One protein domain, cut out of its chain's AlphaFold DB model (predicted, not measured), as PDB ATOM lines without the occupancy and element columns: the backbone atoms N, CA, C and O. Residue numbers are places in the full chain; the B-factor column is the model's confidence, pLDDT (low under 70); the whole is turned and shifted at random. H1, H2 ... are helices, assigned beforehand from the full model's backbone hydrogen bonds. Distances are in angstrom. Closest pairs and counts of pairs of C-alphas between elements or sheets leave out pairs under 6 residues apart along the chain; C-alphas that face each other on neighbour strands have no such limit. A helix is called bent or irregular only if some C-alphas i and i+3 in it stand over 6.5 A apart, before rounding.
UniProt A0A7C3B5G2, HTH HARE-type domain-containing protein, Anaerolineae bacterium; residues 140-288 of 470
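This is residues 140 to 288 of the 470 residues of the protein "HTH HARE-type domain-containing protein" of Anaerolineae bacterium (UniProt A0A7C3B5G2). Helix H6 runs through the middle of a globule of crossed helices, with H1, H2 and H3 grouped on one side and H5 and H8 packed on the other. H4 and H9 pack on H8. The 149 printed residues, with nine named helices, H1 to H9, and no named strand, are all helix in class, compact with a radius of gyration of the C-alphas of 15.3 A, spanning 45 by 35 by 30 A.

H3, the longest helix, residues 170 to 187, measures 26.4 A from first to last C-alpha. Before it come H1, residues 144 to 154, starting at C-alpha 144 (171.846, 252.623, 225.265), and H2, 159 to 165. After it come H4, 192 to 208, 25.4 A; H5, 215 to 230, 22.4 A; H6, 236 to 251, 23.6 A; H7, 255 to 260; H8, 262 to 270; and H9, 279 to 288, ending at C-alpha 288 (166.968, 282.809, 206.304). H4 is irregular, C-alphas 201 and 204 being 7.2 A apart; H6 only just, with 247 and 250 6.7 A apart.

H3 touches H1 with residues 173 to 180 alone, about perpendicular at 77 degrees; the closest C-alphas are Ile 150 and Ile 177, 6.6 A. H6, the hub, touches H1 with residues 241 to 247 alone, closest C-alphas Lys 151 and Leu 244, 6.9 A. With residues 243 to 250 alone it touches H8, closest C-alphas Leu 246 and Ser 265, 4.9 A. H6 and H7 only just touch, with 3 pairs of C-alphas within 8 A, only at the corner. Every O i to N i+4 pair is within hydrogen-bond range in H1, H2, H3, H5, H7, H8 and H9, against 8 of 13 in H4 and 10 of 12 in H6.

The printed part has no cut and no long link. pLDDT is under 70 at residues 203 to 214, 253 and 286 to 288.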
ATOM      1  N   PHE A 140     163.061 256.943 232.124       85.31
ATOM      2  CA  PHE A 140     162.421 256.689 230.827       85.31
ATOM      3  C   PHE A 140     162.479 255.215 230.374       85.31
ATOM      4  O   PHE A 140     161.652 254.811 229.553       85.31
ATOM      5  N   ARG A 141     163.377 254.386 230.934       86.38
ATOM      6  CA  ARG A 141     163.604 252.970 230.558       86.38
ATOM      7  C   ARG A 141     163.904 252.788 229.056       86.38
ATOM      8  O   ARG A 141     163.263 251.995 228.355       86.38
ATOM      9  N   ILE A 142     164.887 253.548 228.574       88.50
ATOM     10  CA  ILE A 142     165.454 253.492 227.216       88.50
ATOM     11  C   ILE A 142     166.846 252.862 227.322       88.50
ATOM     12  O   ILE A 142     167.633 253.281 228.166       88.50
ATOM     13  N   SER A 143     167.145 251.852 226.503       89.00
ATOM     14  CA  SER A 143     168.469 251.215 226.469       89.00
ATOM     15  C   SER A 143     169.480 252.054 225.683       89.00
ATOM     16  O   SER A 143     169.099 252.792 224.776       89.00
ATOM     17  N   GLU A 144     170.774 251.891 225.963       89.62
ATOM     18  CA  GLU A 144     171.846 252.623 225.265       89.62
ATOM     19  C   GLU A 144     171.805 252.422 223.742       89.62
ATOM     20  O   GLU A 144     171.781 253.403 223.005       89.62
ATOM     21  N   ARG A 145     171.604 251.186 223.258       90.44
ATOM     22  CA  ARG A 145     171.359 250.902 221.827       90.44
ATOM     23  C   ARG A 145     170.216 251.741 221.240       90.44
ATOM     24  O   ARG A 145     170.276 252.180 220.093       90.44
ATOM     25  N   ASN A 146     169.148 251.966 222.006       91.62
ATOM     26  CA  ASN A 146     168.008 252.748 221.538       91.62
ATOM     27  C   ASN A 146     168.296 254.261 221.615       91.62
ATOM     28  O   ASN A 146     167.862 254.992 220.725       91.62
ATOM     29  N   TRP A 147     169.098 254.726 222.582       90.56
ATOM     30  CA  TRP A 147     169.662 256.082 222.579       90.56
ATOM     31  C   TRP A 147     170.555 256.336 221.358       90.56
ATOM     32  O   TRP A 147     170.439 257.394 220.744       90.56
ATOM     33  N   GLU A 148     171.387 255.378 220.951       89.31
ATOM     34  CA  GLU A 148     172.220 255.478 219.744       89.31
ATOM     35  C   GLU A 148     171.380 255.548 218.462       89.31
ATOM     36  O   GLU A 148     171.624 256.405 217.613       89.31
ATOM     37  N   ILE A 149     170.340 254.714 218.338       90.06
ATOM     38  CA  ILE A 149     169.374 254.773 217.226       90.06
ATOM     39  C   ILE A 149     168.725 256.168 217.135       90.06
ATOM     40  O   ILE A 149     168.603 256.732 216.042       90.06
ATOM     41  N   ILE A 150     168.345 256.755 218.276       88.94
ATOM     42  CA  ILE A 150     167.802 258.121 218.352       88.94
ATOM     43  C   ILE A 150     168.884 259.155 217.988       88.94
ATOM     44  O   ILE A 150     168.608 260.053 217.190       88.94
ATOM     45  N   LYS A 151     170.118 259.012 218.492       88.81
ATOM     46  CA  LYS A 151     171.271 259.883 218.196       88.81
ATOM     47  C   LYS A 151     171.571 259.920 216.699       88.81
ATOM     48  O   LYS A 151     171.582 261.001 216.118       88.81
ATOM     49  N   LEU A 152     171.726 258.764 216.046       87.19
ATOM     50  CA  LEU A 152     171.984 258.689 214.603       87.19
ATOM     51  C   LEU A 152     170.856 259.330 213.790       87.19
ATOM     52  O   LEU A 152     171.142 260.055 212.834       87.19
ATOM     53  N   ARG A 153     169.588 259.129 214.181       87.19
ATOM     54  CA  ARG A 153     168.454 259.785 213.514       87.19
ATOM     55  C   ARG A 153     168.459 261.302 213.727       87.19
ATOM     56  O   ARG A 153     168.147 262.034 212.793       87.19
ATOM     57  N   SER A 154     168.850 261.764 214.914       82.88
ATOM     58  CA  SER A 154     168.975 263.184 215.270       82.88
ATOM     59  C   SER A 154     170.149 263.886 214.571       82.88
ATOM     60  O   SER A 154     170.084 265.082 214.308       82.88
ATOM     61  N   VAL A 155     171.198 263.143 214.209       81.44
ATOM     62  CA  VAL A 155     172.302 263.596 213.337       81.44
ATOM     63  C   VAL A 155     171.894 263.601 211.847       81.44
ATOM     64  O   VAL A 155     172.623 264.099 210.999       81.44
ATOM     65  N   GLY A 156     170.681 263.136 211.517       82.81
ATOM     66  CA  GLY A 156     170.059 263.275 210.194       82.81
ATOM     67  C   GLY A 156     170.012 261.992 209.361       82.81
ATOM     68  O   GLY A 156     169.332 261.967 208.334       82.81
ATOM     69  N   ASN A 157     170.659 260.911 209.814       85.75
ATOM     70  CA  ASN A 157     170.761 259.655 209.065       85.75
ATOM     71  C   ASN A 157     169.389 259.081 208.685       85.75
ATOM     72  O   ASN A 157     168.404 259.189 209.429       85.75
ATOM     73  N   THR A 158     169.318 258.445 207.516       89.75
ATOM     74  CA  THR A 158     168.097 257.781 207.048       89.75
ATOM     75  C   THR A 158     167.831 256.511 207.858       89.75
ATOM     76  O   THR A 158     168.747 255.890 208.398       89.75
ATOM     77  N   TYR A 159     166.572 256.063 207.909       89.31
ATOM     78  CA  TYR A 159     166.246 254.768 208.519       89.31
ATOM     79  C   TYR A 159     166.930 253.578 207.821       89.31
ATOM     80  O   TYR A 159     166.998 252.513 208.423       89.31
ATOM     81  N   GLN A 160     167.412 253.747 206.583       88.25
ATOM     82  CA  GLN A 160     168.132 252.717 205.835       88.25
ATOM     83  C   GLN A 160     169.543 252.517 206.410       88.25
ATOM     84  O   GLN A 160     169.828 251.439 206.926       88.25
ATOM     85  N   ILE A 161     170.336 253.594 206.475       88.50
ATOM     86  CA  ILE A 161     171.695 253.608 207.053       88.50
ATOM     87  C   ILE A 161     171.679 253.078 208.494       88.50
ATOM     88  O   ILE A 161     172.471 252.220 208.872       88.50
ATOM     89  N   ILE A 162     170.722 253.538 209.308       89.62
ATOM     90  CA  ILE A 162     170.583 253.082 210.701       89.62
ATOM     91  C   ILE A 162     170.212 251.587 210.762       89.62
ATOM     92  O   ILE A 162     170.621 250.888 211.687       89.62
ATOM     93  N   SER A 163     169.448 251.071 209.794       86.12
ATOM     94  CA  SER A 163     169.067 249.654 209.766       86.12
ATOM     95  C   SER A 163     170.221 248.729 209.371       86.12
ATOM     96  O   SER A 163     170.354 247.657 209.957       86.12
ATOM     97  N   GLU A 164     171.101 249.194 208.480       86.56
ATOM     98  CA  GLU A 164     172.346 248.519 208.096       86.56
ATOM     99  C   GLU A 164     173.320 248.459 209.281       86.56
ATOM    100  O   GLU A 164     173.717 247.367 209.682       86.56
ATOM    101  N   VAL A 165     173.601 249.603 209.925       87.25
ATOM    102  CA  VAL A 165     174.478 249.699 211.113       87.25
ATOM    103  C   VAL A 165     174.033 248.774 212.253       87.25
ATOM    104  O   VAL A 165     174.867 248.176 212.926       87.25
ATOM    105  N   PHE A 166     172.722 248.626 212.475       88.06
ATOM    106  CA  PHE A 166     172.184 247.805 213.567       88.06
ATOM    107  C   PHE A 166     171.728 246.393 213.161       88.06
ATOM    108  O   PHE A 166     171.146 245.705 214.007       88.06
ATOM    109  N   GLY A 167     171.962 245.953 211.919       86.44
ATOM    110  CA  GLY A 167     171.635 244.599 211.448       86.44
ATOM    111  C   GLY A 167     170.142 244.241 211.499       86.44
ATOM    112  O   GLY A 167     169.782 243.100 211.784       86.44
ATOM    113  N   VAL A 168     169.255 245.216 211.287       89.44
ATOM    114  CA  VAL A 168     167.789 245.063 211.390       89.44
ATOM    115  C   VAL A 168     167.085 245.643 210.161       89.44
ATOM    116  O   VAL A 168     167.720 246.168 209.258       89.44
ATOM    117  N   SER A 169     165.754 245.556 210.087       86.38
ATOM    118  CA  SER A 169     164.999 246.170 208.987       86.38
ATOM    119  C   SER A 169     164.745 247.666 209.216       86.38
ATOM    120  O   SER A 169     164.528 248.117 210.344       86.38
ATOM    121  N   ARG A 170     164.683 248.436 208.121       91.62
ATOM    122  CA  ARG A 170     164.277 249.857 208.093       91.62
ATOM    123  C   ARG A 170     162.987 250.122 208.883       91.62
ATOM    124  O   ARG A 170     162.891 251.094 209.631       91.62
ATOM    125  N   GLU A 171     162.006 249.234 208.742       85.38
ATOM    126  CA  GLU A 171     160.736 249.301 209.469       85.38
ATOM    127  C   GLU A 171     160.915 249.031 210.973       85.38
ATOM    128  O   GLU A 171     160.322 249.727 211.797       85.38
ATOM    129  N   ARG A 172     161.803 248.107 211.369       89.19
ATOM    130  CA  ARG A 172     162.106 247.880 212.789       89.19
ATOM    131  C   ARG A 172     162.745 249.106 213.448       89.19
ATOM    132  O   ARG A 172     162.378 249.425 214.577       89.19
ATOM    133  N   ILE A 173     163.623 249.833 212.750       92.06
ATOM    134  CA  ILE A 173     164.163 251.117 213.234       92.06
ATOM    135  C   ILE A 173     163.042 252.148 213.440       92.06
ATOM    136  O   ILE A 173     162.979 252.782 214.496       92.06
ATOM    137  N   ARG A 174     162.112 252.275 212.481       90.19
ATOM    138  CA  ARG A 174     160.948 253.172 212.601       90.19
ATOM    139  C   ARG A 174     160.090 252.824 213.827       90.19
ATOM    140  O   ARG A 174     159.708 253.723 214.575       90.19
ATOM    141  N   GLN A 175     159.829 251.537 214.058       90.31
ATOM    142  CA  GLN A 175     159.072 251.042 215.214       90.31
ATOM    143  C   GLN A 175     159.772 251.311 216.549       90.31
ATOM    144  O   GLN A 175     159.112 251.742 217.492       90.31
ATOM    145  N   ILE A 176     161.091 251.088 216.635       90.56
ATOM    146  CA  ILE A 176     161.879 251.379 217.843       90.56
ATOM    147  C   ILE A 176     161.759 252.866 218.180       90.56
ATOM    148  O   ILE A 176     161.308 253.206 219.268       90.56
ATOM    149  N   ILE A 177     162.047 253.755 217.223       89.88
ATOM    150  CA  ILE A 177     161.988 255.208 217.440       89.88
ATOM    151  C   ILE A 177     160.576 255.655 217.857       89.88
ATOM    152  O   ILE A 177     160.436 256.438 218.795       89.88
ATOM    153  N   GLN A 178     159.517 255.123 217.235       89.56
ATOM    154  CA  GLN A 178     158.141 255.423 217.656       89.56
ATOM    155  C   GLN A 178     157.791 254.872 219.049       89.56
ATOM    156  O   GLN A 178     156.992 255.491 219.750       89.56
ATOM    157  N   CYS A 179     158.372 253.747 219.470       90.25
ATOM    158  CA  CYS A 179     158.198 253.209 220.819       90.25
ATOM    159  C   CYS A 179     158.876 254.102 221.869       90.25
ATOM    160  O   CYS A 179     158.240 254.500 222.844       90.25
ATOM    161  N   GLU A 180     160.132 254.491 221.645       90.44
ATOM    162  CA  GLU A 180     160.876 255.327 222.594       90.44
ATOM    163  C   GLU A 180     160.283 256.739 222.719       90.44
ATOM    164  O   GLU A 180     160.130 257.237 223.832       90.44
ATOM    165  N   ILE A 181     159.824 257.352 221.618       87.38
ATOM    166  CA  ILE A 181     159.105 258.642 221.667       87.38
ATOM    167  C   ILE A 181     157.827 258.539 222.521       87.38
ATOM    168  O   ILE A 181     157.510 259.472 223.260       87.38
ATOM    169  N   ARG A 182     157.109 257.403 222.490       86.69
ATOM    170  CA  ARG A 182     155.956 257.165 223.382       86.69
ATOM    171  C   ARG A 182     156.387 257.037 224.845       86.69
ATOM    172  O   ARG A 182     155.735 257.632 225.696       86.69
ATOM    173  N   LYS A 183     157.486 256.332 225.156       88.00
ATOM    174  CA  LYS A 183     158.018 256.266 226.534       88.00
ATOM    175  C   LYS A 183     158.383 257.653 227.067       88.00
ATOM    176  O   LYS A 183     158.007 257.974 228.191       88.00
ATOM    177  N   ILE A 184     159.059 258.471 226.254       87.31
ATOM    178  CA  ILE A 184     159.412 259.857 226.595       87.31
ATOM    179  C   ILE A 184     158.142 260.667 226.856       87.31
ATOM    180  O   ILE A 184     157.995 261.218 227.940       87.31
ATOM    181  N   ASN A 185     157.180 260.668 225.928       85.62
ATOM    182  CA  ASN A 185     155.910 261.382 226.095       85.62
ATOM    183  C   ASN A 185     155.145 260.966 227.365       85.62
ATOM    184  O   ASN A 185     154.636 261.825 228.079       85.62
ATOM    185  N   ASN A 186     155.098 259.668 227.674       85.56
ATOM    186  CA  ASN A 186     154.362 259.149 228.828       85.56
ATOM    187  C   ASN A 186     155.054 259.436 230.173       85.56
ATOM    188  O   ASN A 186     154.407 259.335 231.210       85.56
ATOM    189  N   LYS A 187     156.350 259.775 230.173       86.50
ATOM    190  CA  LYS A 187     157.147 260.037 231.385       86.50
ATOM    191  C   LYS A 187     157.752 261.435 231.457       86.50
ATOM    192  O   LYS A 187     158.446 261.734 232.419       86.50
ATOM    193  N   ILE A 188     157.449 262.319 230.504       84.75
ATOM    194  CA  ILE A 188     157.999 263.685 230.435       84.75
ATOM    195  C   ILE A 188     157.714 264.520 231.700       84.75
ATOM    196  O   ILE A 188     158.367 265.530 231.940       84.75
ATOM    197  N   PHE A 189     156.773 264.082 232.542       83.75
ATOM    198  CA  PHE A 189     156.518 264.688 233.841       83.75
ATOM    199  C   PHE A 189     157.680 264.548 234.843       83.75
ATOM    200  O   PHE A 189     157.831 265.428 235.689       83.75
ATOM    201  N   SER A 190     158.521 263.506 234.753       84.75
ATOM    202  CA  SER A 190     159.629 263.297 235.704       84.75
ATOM    203  C   SER A 190     160.693 264.392 235.601       84.75
ATOM    204  O   SER A 190     161.206 264.856 236.617       84.75
ATOM    205  N   VAL A 191     160.970 264.870 234.385       85.62
ATOM    206  CA  VAL A 191     161.966 265.918 234.112       85.62
ATOM    207  C   VAL A 191     161.443 267.346 234.300       85.62
ATOM    208  O   VAL A 191     162.215 268.277 234.091       85.62
ATOM    209  N   ILE A 192     160.180 267.555 234.714       86.00
ATOM    210  CA  ILE A 192     159.577 268.904 234.763       86.00
ATOM    211  C   ILE A 192     160.425 269.887 235.574       86.00
ATOM    212  O   ILE A 192     160.818 270.913 235.032       86.00
ATOM    213  N   LYS A 193     160.763 269.557 236.829       86.00
ATOM    214  CA  LYS A 193     161.526 270.467 237.708       86.00
ATOM    215  C   LYS A 193     162.889 270.848 237.114       86.00
ATOM    216  O   LYS A 193     163.320 271.985 237.241       86.00
ATOM    217  N   PHE A 194     163.541 269.902 236.437       86.38
ATOM    218  CA  PHE A 194     164.847 270.106 235.814       86.38
ATOM    219  C   PHE A 194     164.758 270.960 234.540       86.38
ATOM    220  O   PHE A 194     165.561 271.864 234.346       86.38
ATOM    221  N   PHE A 195     163.765 270.723 233.677       87.75
ATOM    222  CA  PHE A 195     163.578 271.521 232.460       87.75
ATOM    223  C   PHE A 195     162.996 272.912 232.734       87.75
ATOM    224  O   PHE A 195     163.281 273.833 231.975       87.75
ATOM    225  N   ASP A 196     162.248 273.090 233.825       86.75
ATOM    226  CA  ASP A 196     161.842 274.410 234.315       86.75
ATOM    227  C   ASP A 196     163.070 275.233 234.738       86.75
ATOM    228  O   ASP A 196     163.280 276.325 234.214       86.75
ATOM    229  N   PHE A 197     163.937 274.656 235.582       86.44
ATOM    230  CA  PHE A 197     165.223 275.243 235.980       86.44
ATOM    231  C   PHE A 197     166.110 275.588 234.766       86.44
ATOM    232  O   PHE A 197     166.636 276.696 234.675       86.44
ATOM    233  N   LEU A 198     166.231 274.689 233.777       83.94
ATOM    234  CA  LEU A 198     166.995 274.978 232.555       83.94
ATOM    235  C   LEU A 198     166.368 276.086 231.691       83.94
ATOM    236  O   LEU A 198     167.105 276.919 231.164       83.94
ATOM    237  N   GLU A 199     165.042 276.114 231.520       84.00
ATOM    238  CA  GLU A 199     164.358 277.158 230.737       84.00
ATOM    239  C   GLU A 199     164.471 278.538 231.397       84.00
ATOM    240  O   GLU A 199     164.474 279.526 230.666       84.00
ATOM    241  N   GLU A 200     164.625 278.613 232.725       83.56
ATOM    242  CA  GLU A 200     164.870 279.844 233.490       83.56
ATOM    243  C   GLU A 200     166.340 280.305 233.436       83.56
ATOM    244  O   GLU A 200     166.631 281.435 233.034       83.56
ATOM    245  N   TYR A 201     167.299 279.431 233.758       77.75
ATOM    246  CA  TYR A 201     168.718 279.810 233.832       77.75
ATOM    247  C   TYR A 201     169.358 280.071 232.456       77.75
ATOM    248  O   TYR A 201     170.337 280.817 232.353       77.75
ATOM    249  N   LEU A 202     168.808 279.511 231.370       72.62
ATOM    250  CA  LEU A 202     169.311 279.744 230.011       72.62
ATOM    251  C   LEU A 202     168.720 280.999 229.332       72.62
ATOM    252  O   LEU A 202     169.226 281.391 228.277       72.62
ATOM    253  N   ILE A 203     167.724 281.683 229.922       66.38
ATOM    254  CA  ILE A 203     167.116 282.915 229.362       66.38
ATOM    255  C   ILE A 203     168.159 283.986 228.996       66.38
ATOM    256  O   ILE A 203     168.131 284.445 227.847       66.38
ATOM    257  N   PRO A 204     169.068 284.417 229.901       64.75
ATOM    258  CA  PRO A 204     170.051 285.443 229.563       64.75
ATOM    259  C   PRO A 204     171.107 284.922 228.579       64.75
ATOM    260  O   PRO A 204     171.435 285.618 227.617       64.75
ATOM    261  N   LYS A 205     171.602 283.689 228.773       64.56
ATOM    262  CA  LYS A 205     172.722 283.135 227.992       64.56
ATOM    263  C   LYS A 205     172.347 282.797 226.539       64.56
ATOM    264  O   LYS A 205     173.186 282.940 225.661       64.56
ATOM    265  N   ILE A 206     171.101 282.415 226.233       59.25
ATOM    266  CA  ILE A 206     170.697 282.049 224.854       59.25
ATOM    267  C   ILE A 206     170.786 283.225 223.860       59.25
ATOM    268  O   ILE A 206     170.961 282.991 222.666       59.25
ATOM    269  N   LYS A 207     170.703 284.487 224.312       56.22
ATOM    270  CA  LYS A 207     170.771 285.660 223.414       56.22
ATOM    271  C   LYS A 207     172.143 285.882 222.766       56.22
ATOM    272  O   LYS A 207     172.189 286.521 221.721       56.22
ATOM    273  N   THR A 208     173.227 285.398 223.372       49.50
ATOM    274  CA  THR A 208     174.612 285.660 222.932       49.50
ATOM    275  C   THR A 208     175.279 284.470 222.240       49.50
ATOM    276  O   THR A 208     176.407 284.595 221.774       49.50
ATOM    277  N   ILE A 209     174.606 283.316 222.150       55.59
ATOM    278  CA  ILE A 209     175.179 282.108 221.542       55.59
ATOM    279  C   ILE A 209     174.972 282.141 220.025       55.59
ATOM    280  O   ILE A 209     173.911 281.780 219.506       55.59
ATOM    281  N   GLU A 210     176.017 282.534 219.298       50.78
ATOM    282  CA  GLU A 210     176.112 282.273 217.864       50.78
ATOM    283  C   GLU A 210     176.377 280.777 217.635       50.78
ATOM    284  O   GLU A 210     177.463 280.262 217.887       50.78
ATOM    285  N   PHE A 211     175.353 280.053 217.177       53.47
ATOM    286  CA  PHE A 211     175.457 278.621 216.894       53.47
ATOM    287  C   PHE A 211     176.436 278.356 215.744       53.47
ATOM    288  O   PHE A 211     176.177 278.754 214.602       53.47
ATOM    289  N   SER A 212     177.513 277.623 216.029       51.47
ATOM    290  CA  SER A 212     178.421 277.134 214.993       51.47
ATOM    291  C   SER A 212     177.747 276.078 214.105       51.47
ATOM    292  O   SER A 212     176.688 275.523 214.413       51.47
ATOM    293  N   LEU A 213     178.363 275.785 212.959       55.16
ATOM    294  CA  LEU A 213     177.843 274.800 212.006       55.16
ATOM    295  C   LEU A 213     178.082 273.340 212.443       55.16
ATOM    296  O   LEU A 213     177.580 272.427 211.786       55.16
ATOM    297  N   ASN A 214     178.834 273.102 213.525       68.44
ATOM    298  CA  ASN A 214     179.314 271.778 213.918       68.44
ATOM    299  C   ASN A 214     178.538 271.206 215.123       68.44
ATOM    300  O   ASN A 214     178.439 271.822 216.184       68.44
ATOM    301  N   TYR A 215     178.024 269.981 214.968       74.06
ATOM    302  CA  TYR A 215     177.288 269.240 216.000       74.06
ATOM    303  C   TYR A 215     178.127 268.975 217.261       74.06
ATOM    304  O   TYR A 215     177.624 269.140 218.370       74.06
ATOM    305  N   PHE A 216     179.402 268.604 217.111       77.19
ATOM    306  CA  PHE A 216     180.273 268.266 218.245       77.19
ATOM    307  C   PHE A 216     180.646 269.503 219.071       77.19
ATOM    308  O   PHE A 216     180.581 269.485 220.295       77.19
ATOM    309  N   GLU A 217     180.957 270.608 218.401       78.50
ATOM    310  CA  GLU A 217     181.250 271.900 219.030       78.50
ATOM    311  C   GLU A 217     180.012 272.495 219.725       78.50
ATOM    312  O   GLU A 217     180.099 273.016 220.838       78.50
ATOM    313  N   SER A 218     178.831 272.322 219.124       78.62
ATOM    314  CA  SER A 218     177.544 272.661 219.747       78.62
ATOM    315  C   SER A 218     177.231 271.815 220.992       78.62
ATOM    316  O   SER A 218     176.586 272.301 221.918       78.62
ATOM    317  N   ILE A 219     177.685 270.555 221.045       81.00
ATOM    318  CA  ILE A 219     177.608 269.738 222.267       81.00
ATOM    319  C   ILE A 219     178.608 270.250 223.302       81.00
ATOM    320  O   ILE A 219     178.204 270.474 224.436       81.00
ATOM    321  N   LYS A 220     179.870 270.492 222.923       82.75
ATOM    322  CA  LYS A 220     180.928 270.928 223.851       82.75
ATOM    323  C   LYS A 220     180.659 272.306 224.472       82.75
ATOM    324  O   LYS A 220     180.992 272.561 225.625       82.75
ATOM    325  N   THR A 221     180.016 273.207 223.734       81.50
ATOM    326  CA  THR A 221     179.536 274.482 224.291       81.50
ATOM    327  C   THR A 221     178.358 274.271 225.246       81.50
ATOM    328  O   THR A 221     178.328 274.889 226.308       81.50
ATOM    329  N   PHE A 222     177.424 273.364 224.941       82.50
ATOM    330  CA  PHE A 222     176.306 273.035 225.831       82.50
ATOM    331  C   PHE A 222     176.730 272.279 227.102       82.50
ATOM    332  O   PHE A 222     176.193 272.568 228.168       82.50
ATOM    333  N   THR A 223     177.704 271.366 227.032       83.31
ATOM    334  CA  THR A 223     178.260 270.675 228.210       83.31
ATOM    335  C   THR A 223     178.933 271.674 229.138       83.31
ATOM    336  O   THR A 223     178.571 271.737 230.307       83.31
ATOM    337  N   ASN A 224     179.811 272.536 228.612       82.81
ATOM    338  CA  ASN A 224     180.457 273.593 229.390       82.81
ATOM    339  C   ASN A 224     179.428 274.535 230.044       82.81
ATOM    340  O   ASN A 224     179.579 274.908 231.207       82.81
ATOM    341  N   LEU A 225     178.360 274.898 229.323       81.81
ATOM    342  CA  LEU A 225     177.268 275.713 229.863       81.81
ATOM    343  C   LEU A 225     176.475 274.993 230.961       81.81
ATOM    344  O   LEU A 225     176.124 275.638 231.945       81.81
ATOM    345  N   LEU A 226     176.204 273.691 230.825       81.88
ATOM    346  CA  LEU A 226     175.528 272.911 231.864       81.88
ATOM    347  C   LEU A 226     176.410 272.712 233.101       81.88
ATOM    348  O   LEU A 226     175.922 272.955 234.201       81.88
ATOM    349  N   SER A 227     177.695 272.373 232.948       83.12
ATOM    350  CA  SER A 227     178.625 272.263 234.082       83.12
ATOM    351  C   SER A 227     178.730 273.590 234.848       83.12
ATOM    352  O   SER A 227     178.661 273.603 236.073       83.12
ATOM    353  N   GLN A 228     178.774 274.732 234.143       81.88
ATOM    354  CA  GLN A 228     178.702 276.067 234.763       81.88
ATOM    355  C   GLN A 228     177.378 276.360 235.488       81.88
ATOM    356  O   GLN A 228     177.368 277.156 236.421       81.88
ATOM    357  N   ILE A 229     176.252 275.810 235.022       78.56
ATOM    358  CA  ILE A 229     174.914 276.049 235.601       78.56
ATOM    359  C   ILE A 229     174.637 275.119 236.792       78.56
ATOM    360  O   ILE A 229     173.760 275.412 237.595       78.56
ATOM    361  N   ILE A 230     175.367 274.010 236.915       78.88
ATOM    362  CA  ILE A 230     175.164 272.992 237.958       78.88
ATOM    363  C   ILE A 230     176.302 272.975 238.993       78.88
ATOM    364  O   ILE A 230     176.102 272.513 240.112       78.88
ATOM    365  N   GLY A 231     177.480 273.516 238.669       73.38
ATOM    366  CA  GLY A 231     178.627 273.570 239.583       73.38
ATOM    367  C   GLY A 231     179.393 272.247 239.716       73.38
ATOM    368  O   GLY A 231     180.245 272.123 240.591       73.38
ATOM    369  N   SER A 232     179.117 271.267 238.852       76.62
ATOM    370  CA  SER A 232     179.864 270.010 238.747       76.62
ATOM    371  C   SER A 232     180.169 269.697 237.287       76.62
ATOM    372  O   SER A 232     179.414 270.095 236.401       76.62
ATOM    373  N   ASP A 233     181.213 268.912 237.030       79.50
ATOM    374  CA  ASP A 233     181.399 268.311 235.711       79.50
ATOM    375  C   ASP A 233     180.229 267.382 235.360       79.50
ATOM    376  O   ASP A 233     179.647 266.725 236.229       79.50
ATOM    377  N   ILE A 234     179.865 267.363 234.076       83.19
ATOM    378  CA  ILE A 234     178.763 266.565 233.539       83.19
ATOM    379  C   ILE A 234     179.230 265.851 232.275       83.19
ATOM    380  O   ILE A 234     179.708 266.476 231.327       83.19
ATOM    381  N   SER A 235     179.035 264.534 232.232       87.00
ATOM    382  CA  SER A 235     179.420 263.724 231.074       87.00
ATOM    383  C   SER A 235     178.723 264.156 229.768       87.00
ATOM    384  O   SER A 235     177.506 264.358 229.711       87.00
ATOM    385  N   GLU A 236     179.478 264.216 228.661       85.69
ATOM    386  CA  GLU A 236     178.924 264.574 227.342       85.69
ATOM    387  C   GLU A 236     177.791 263.631 226.911       85.69
ATOM    388  O   GLU A 236     176.824 264.047 226.272       85.69
ATOM    389  N   SER A 237     177.879 262.358 227.308       86.62
ATOM    390  CA  SER A 237     176.861 261.340 227.036       86.62
ATOM    391  C   SER A 237     175.491 261.689 227.639       86.62
ATOM    392  O   SER A 237     174.463 261.470 226.993       86.62
ATOM    393  N   LEU A 238     175.468 262.296 228.831       86.62
ATOM    394  CA  LEU A 238     174.251 262.756 229.492       86.62
ATOM    395  C   LEU A 238     173.710 264.030 228.833       86.62
ATOM    396  O   LEU A 238     172.516 264.109 228.536       86.62
ATOM    397  N   CYS A 239     174.585 264.983 228.511       86.00
ATOM    398  CA  CYS A 239     174.221 266.200 227.781       86.00
ATOM    399  C   CYS A 239     173.605 265.884 226.407       86.00
ATOM    400  O   CYS A 239     172.593 266.477 226.029       86.00
ATOM    401  N   ILE A 240     174.134 264.881 225.695       87.06
ATOM    402  CA  ILE A 240     173.532 264.356 224.463       87.06
ATOM    403  C   ILE A 240     172.124 263.809 224.737       87.06
ATOM    404  O   ILE A 240     171.197 264.170 224.015       87.06
ATOM    405  N   LYS A 241     171.913 262.992 225.780       90.50
ATOM    406  CA  LYS A 241     170.575 262.464 226.122       90.50
ATOM    407  C   LYS A 241     169.569 263.587 226.418       90.50
ATOM    408  O   LYS A 241     168.444 263.519 225.922       90.50
ATOM    409  N   ILE A 242     169.978 264.657 227.110       88.38
ATOM    410  CA  ILE A 242     169.155 265.866 227.313       88.38
ATOM    411  C   ILE A 242     168.791 266.517 225.969       88.38
ATOM    412  O   ILE A 242     167.606 266.714 225.691       88.38
ATOM    413  N   ILE A 243     169.777 266.798 225.105       87.88
ATOM    414  CA  ILE A 243     169.549 267.389 223.772       87.88
ATOM    415  C   ILE A 243     168.572 266.530 222.954       87.88
ATOM    416  O   ILE A 243     167.672 267.071 222.312       87.88
ATOM    417  N   LEU A 244     168.701 265.199 222.992       88.81
ATOM    418  CA  LEU A 244     167.814 264.287 222.266       88.81
ATOM    419  C   LEU A 244     166.365 264.343 222.778       88.81
ATOM    420  O   LEU A 244     165.451 264.357 221.954       88.81
ATOM    421  N   ILE A 245     166.134 264.447 224.092       89.00
ATOM    422  CA  ILE A 245     164.784 264.653 224.652       89.00
ATOM    423  C   ILE A 245     164.221 266.008 224.191       89.00
ATOM    424  O   ILE A 245     163.103 266.068 223.674       89.00
ATOM    425  N   LEU A 246     164.999 267.090 224.306       88.00
ATOM    426  CA  LEU A 246     164.575 268.443 223.917       88.00
ATOM    427  C   LEU A 246     164.287 268.583 222.413       88.00
ATOM    428  O   LEU A 246     163.394 269.342 222.028       88.00
ATOM    429  N   ARG A 247     164.994 267.815 221.573       87.50
ATOM    430  CA  ARG A 247     164.754 267.669 220.127       87.50
ATOM    431  C   ARG A 247     163.531 266.808 219.777       87.50
ATOM    432  O   ARG A 247     163.037 266.901 218.657       87.50
ATOM    433  N   ILE A 248     163.031 265.981 220.699       86.75
ATOM    434  CA  ILE A 248     161.818 265.165 220.508       86.75
ATOM    435  C   ILE A 248     160.541 265.942 220.871       86.75
ATOM    436  O   ILE A 248     159.495 265.677 220.276       86.75
ATOM    437  N   LEU A 249     160.616 266.946 221.757       84.56
ATOM    438  CA  LEU A 249     159.465 267.777 222.160       84.56
ATOM    439  C   LEU A 249     158.611 268.323 220.989       84.56
ATOM    440  O   LEU A 249     157.388 268.254 221.099       84.56
ATOM    441  N   PRO A 250     159.164 268.805 219.851       82.81
ATOM    442  CA  PRO A 250     158.355 269.294 218.725       82.81
ATOM    443  C   PRO A 250     157.669 268.190 217.912       82.81
ATOM    444  O   PRO A 250     156.723 268.462 217.177       82.81
ATOM    445  N   LEU A 251     158.156 266.949 218.018       80.31
ATOM    446  CA  LEU A 251     157.593 265.770 217.353       80.31
ATOM    447  C   LEU A 251     156.453 265.142 218.177       80.31
ATOM    448  O   LEU A 251     155.688 264.319 217.670       80.31
ATOM    449  N   MET A 252     156.335 265.517 219.452       77.69
ATOM    450  CA  MET A 252     155.250 265.110 220.336       77.69
ATOM    451  C   MET A 252     154.001 265.956 220.056       77.69
ATOM    452  O   MET A 252     154.061 267.180 220.010       77.69
ATOM    453  N   LYS A 253     152.824 265.320 219.964       66.62
ATOM    454  CA  LYS A 253     151.535 266.025 219.784       66.62
ATOM    455  C   LYS A 253     151.138 266.922 220.978       66.62
ATOM    456  O   LYS A 253     150.118 267.603 220.917       66.62
ATOM    457  N   ASN A 254     151.903 266.917 222.071       72.38
ATOM    458  CA  ASN A 254     151.577 267.620 223.308       72.38
ATOM    459  C   ASN A 254     152.145 269.052 223.331       72.38
ATOM    460  O   ASN A 254     153.229 269.319 223.853       72.38
ATOM    461  N   ILE A 255     151.359 269.989 222.796       75.38
ATOM    462  CA  ILE A 255     151.706 271.414 222.665       75.38
ATOM    463  C   ILE A 255     152.003 272.085 224.027       75.38
ATOM    464  O   ILE A 255     152.731 273.077 224.063       75.38
ATOM    465  N   LYS A 256     151.499 271.553 225.156       83.62
ATOM    466  CA  LYS A 256     151.682 272.143 226.498       83.62
ATOM    467  C   LYS A 256     153.161 272.257 226.883       83.62
ATOM    468  O   LYS A 256     153.601 273.330 227.288       83.62
ATOM    469  N   TYR A 257     153.933 271.186 226.711       82.94
ATOM    470  CA  TYR A 257     155.357 271.168 227.070       82.94
ATOM    471  C   TYR A 257     156.218 271.980 226.093       82.94
ATOM    472  O   TYR A 257     157.112 272.702 226.523       82.94
ATOM    473  N   LEU A 258     155.886 271.961 224.796       82.81
ATOM    474  CA  LEU A 258     156.557 272.779 223.777       82.81
ATOM    475  C   LEU A 258     156.341 274.293 223.981       82.81
ATOM    476  O   LEU A 258     157.205 275.090 223.626       82.81
ATOM    477  N   LYS A 259     155.199 274.697 224.560       83.12
ATOM    478  CA  LYS A 259     154.969 276.082 225.008       83.12
ATOM    479  C   LYS A 259     155.752 276.432 226.278       83.12
ATOM    480  O   LYS A 259     156.127 277.590 226.418       83.12
ATOM    481  N   LYS A 260     155.971 275.472 227.188       85.44
ATOM    482  CA  LYS A 260     156.660 275.711 228.468       85.44
ATOM    483  C   LYS A 260     158.177 275.828 228.309       85.44
ATOM    484  O   LYS A 260     158.762 276.730 228.885       85.44
ATOM    485  N   TRP A 261     158.790 274.954 227.511       87.38
ATOM    486  CA  TRP A 261     160.249 274.847 227.344       87.38
ATOM    487  C   TRP A 261     160.698 275.305 225.953       87.38
ATOM    488  O   TRP A 261     161.396 274.597 225.217       87.38
ATOM    489  N   GLN A 262     160.187 276.466 225.539       85.31
ATOM    490  CA  GLN A 262     160.284 276.923 224.158       85.31
ATOM    491  C   GLN A 262     161.710 277.349 223.784       85.31
ATOM    492  O   GLN A 262     162.103 277.193 222.625       85.31
ATOM    493  N   ARG A 263     162.496 277.882 224.728       82.25
ATOM    494  CA  ARG A 263     163.855 278.381 224.477       82.25
ATOM    495  C   ARG A 263     164.872 277.247 224.482       82.25
ATOM    496  O   ARG A 263     165.686 277.190 223.561       82.25
ATOM    497  N   ILE A 264     164.791 276.307 225.424       84.44
ATOM    498  CA  ILE A 264     165.712 275.157 225.465       84.44
ATOM    499  C   ILE A 264     165.416 274.142 224.353       84.44
ATOM    500  O   ILE A 264     166.349 273.593 223.765       84.44
ATOM    501  N   SER A 265     164.146 273.958 223.961       85.50
ATOM    502  CA  SER A 265     163.814 273.164 222.768       85.50
ATOM    503  C   SER A 265     164.249 273.873 221.477       85.50
ATOM    504  O   SER A 265     164.830 273.227 220.604       85.50
ATOM    505  N   TYR A 266     164.088 275.202 221.368       83.12
ATOM    506  CA  TYR A 266     164.639 275.989 220.255       83.12
ATOM    507  C   TYR A 266     166.167 275.875 220.162       83.12
ATOM    508  O   TYR A 266     166.675 275.643 219.065       83.12
ATOM    509  N   PHE A 267     166.889 275.981 221.283       80.81
ATOM    510  CA  PHE A 267     168.341 275.791 221.345       80.81
ATOM    511  C   PHE A 267     168.725 274.407 220.803       80.81
ATOM    512  O   PHE A 267     169.446 274.306 219.810       80.81
ATOM    513  N   ALA A 268     168.153 273.341 221.373       84.19
ATOM    514  CA  ALA A 268     168.465 271.967 220.985       84.19
ATOM    515  C   ALA A 268     168.125 271.673 219.507       84.19
ATOM    516  O   ALA A 268     168.848 270.939 218.835       84.19
ATOM    517  N   CYS A 269     167.052 272.272 218.979       83.56
ATOM    518  CA  CYS A 269     166.627 272.140 217.580       83.56
ATOM    519  C   CYS A 269     167.407 273.030 216.590       83.56
ATOM    520  O   CYS A 269     167.294 272.809 215.383       83.56
ATOM    521  N   SER A 270     168.168 274.019 217.074       79.69
ATOM    522  CA  SER A 270     168.990 274.921 216.246       79.69
ATOM    523  C   SER A 270     170.396 274.378 215.981       79.69
ATOM    524  O   SER A 270     170.973 274.679 214.936       79.69
ATOM    525  N   ILE A 271     170.918 273.534 216.881       80.75
ATOM    526  CA  ILE A 271     172.126 272.725 216.658       80.75
ATOM    527  C   ILE A 271     171.971 271.923 215.353       80.75
ATOM    528  O   ILE A 271     170.896 271.378 215.098       80.75
ATOM    529  N   HIS A 272     173.027 271.794 214.546       74.81
ATOM    530  CA  HIS A 272     172.973 271.050 213.280       74.81
ATOM    531  C   HIS A 272     172.765 269.523 213.487       74.81
ATOM    532  O   HIS A 272     173.263 268.975 214.470       74.81
ATOM    533  N   PRO A 273     172.047 268.796 212.607       77.81
ATOM    534  CA  PRO A 273     171.116 269.308 211.606       77.81
ATOM    535  C   PRO A 273     169.882 269.946 212.258       77.81
ATOM    536  O   PRO A 273     169.361 269.474 213.266       77.81
ATOM    537  N   ILE A 274     169.415 271.025 211.635       80.31
ATOM    538  CA  ILE A 274     168.346 271.886 212.147       80.31
ATOM    539  C   ILE A 274     166.987 271.172 212.056       80.31
ATOM    540  O   ILE A 274     166.590 270.743 210.971       80.31
ATOM    541  N   ILE A 275     166.246 271.112 213.167       81.75
ATOM    542  CA  ILE A 275     164.908 270.499 213.239       81.75
ATOM    543  C   ILE A 275     163.841 271.555 212.919       81.75
ATOM    544  O   ILE A 275     163.554 272.457 213.710       81.75
ATOM    545  N   ILE A 276     163.257 271.452 211.723       79.50
ATOM    546  CA  ILE A 276     162.344 272.448 211.128       79.50
ATOM    547  C   ILE A 276     160.927 272.346 211.730       79.50
ATOM    548  O   ILE A 276     160.110 273.256 211.589       79.50
ATOM    549  N   GLU A 277     160.632 271.258 212.434       80.75
ATOM    550  CA  GLU A 277     159.375 270.991 213.123       80.75
ATOM    551  C   GLU A 277     159.132 271.951 214.305       80.75
ATOM    552  O   GLU A 277     157.980 272.274 214.600       80.75
ATOM    553  N   HIS A 278     160.186 272.487 214.940       80.25
ATOM    554  CA  HIS A 278     160.044 273.458 216.032       80.25
ATOM    555  C   HIS A 278     159.548 274.831 215.515       80.25
ATOM    556  O   HIS A 278     160.233 275.449 214.694       80.25
ATOM    557  N   PRO A 279     158.435 275.404 216.025       79.19
ATOM    558  CA  PRO A 279     157.820 276.616 215.462       79.19
ATOM    559  C   PRO A 279     158.745 277.837 215.317       79.19
ATOM    560  O   PRO A 279     158.702 278.516 214.290       79.19
ATOM    561  N   LEU A 280     159.599 278.122 216.310       77.94
ATOM    562  CA  LEU A 280     160.564 279.233 216.229       77.94
ATOM    563  C   LEU A 280     161.664 278.982 215.183       77.94
ATOM    564  O   LEU A 280     161.942 279.861 214.368       77.94
ATOM    565  N   VAL A 281     162.223 277.766 215.149       78.56
ATOM    566  CA  VAL A 281     163.228 277.355 214.158       78.56
ATOM    567  C   VAL A 281     162.627 277.428 212.755       78.56
ATOM    568  O   VAL A 281     163.240 277.997 211.858       78.56
ATOM    569  N   LYS A 282     161.380 276.972 212.572       80.25
ATOM    570  CA  LYS A 282     160.630 277.095 211.315       80.25
ATOM    571  C   LYS A 282     160.516 278.548 210.851       80.25
ATOM    572  O   LYS A 282     160.814 278.831 209.692       80.25
ATOM    573  N   LYS A 283     160.133 279.477 211.741       78.31
ATOM    574  CA  LYS A 283     160.062 280.919 211.433       78.31
ATOM    575  C   LYS A 283     161.428 281.471 211.003       78.31
ATOM    576  O   LYS A 283     161.523 282.072 209.934       78.31
ATOM    577  N   GLN A 284     162.482 281.225 211.783       76.06
ATOM    578  CA  GLN A 284     163.830 281.736 211.501       76.06
ATOM    579  C   GLN A 284     164.435 281.121 210.225       76.06
ATOM    580  O   GLN A 284     165.031 281.827 209.415       76.06
ATOM    581  N   TYR A 285     164.238 279.821 209.996       71.38
ATOM    582  CA  TYR A 285     164.688 279.106 208.801       71.38
ATOM    583  C   TYR A 285     163.954 279.579 207.536       71.38
ATOM    584  O   TYR A 285     164.576 279.728 206.483       71.38
ATOM    585  N   ILE A 286     162.653 279.889 207.630       69.12
ATOM    586  CA  ILE A 286     161.900 280.546 206.549       69.12
ATOM    587  C   ILE A 286     162.426 281.969 206.303       69.12
ATOM    588  O   ILE A 286     162.582 282.343 205.143       69.12
ATOM    589  N   GLY A 287     162.760 282.733 207.350       67.81
ATOM    590  CA  GLY A 287     163.429 284.039 207.236       67.81
ATOM    591  C   GLY A 287     164.750 283.941 206.466       67.81
ATOM    592  O   GLY A 287     164.866 284.487 205.369       67.81
ATOM    593  N   ARG A 288     165.676 283.105 206.949       66.88
ATOM    594  CA  ARG A 288     166.968 282.809 206.304       66.88
ATOM    595  C   ARG A 288     166.816 282.282 204.866       66.88
ATOM    596  O   ARG A 288     167.653 282.574 204.012       66.88
TER     597      ARG A 288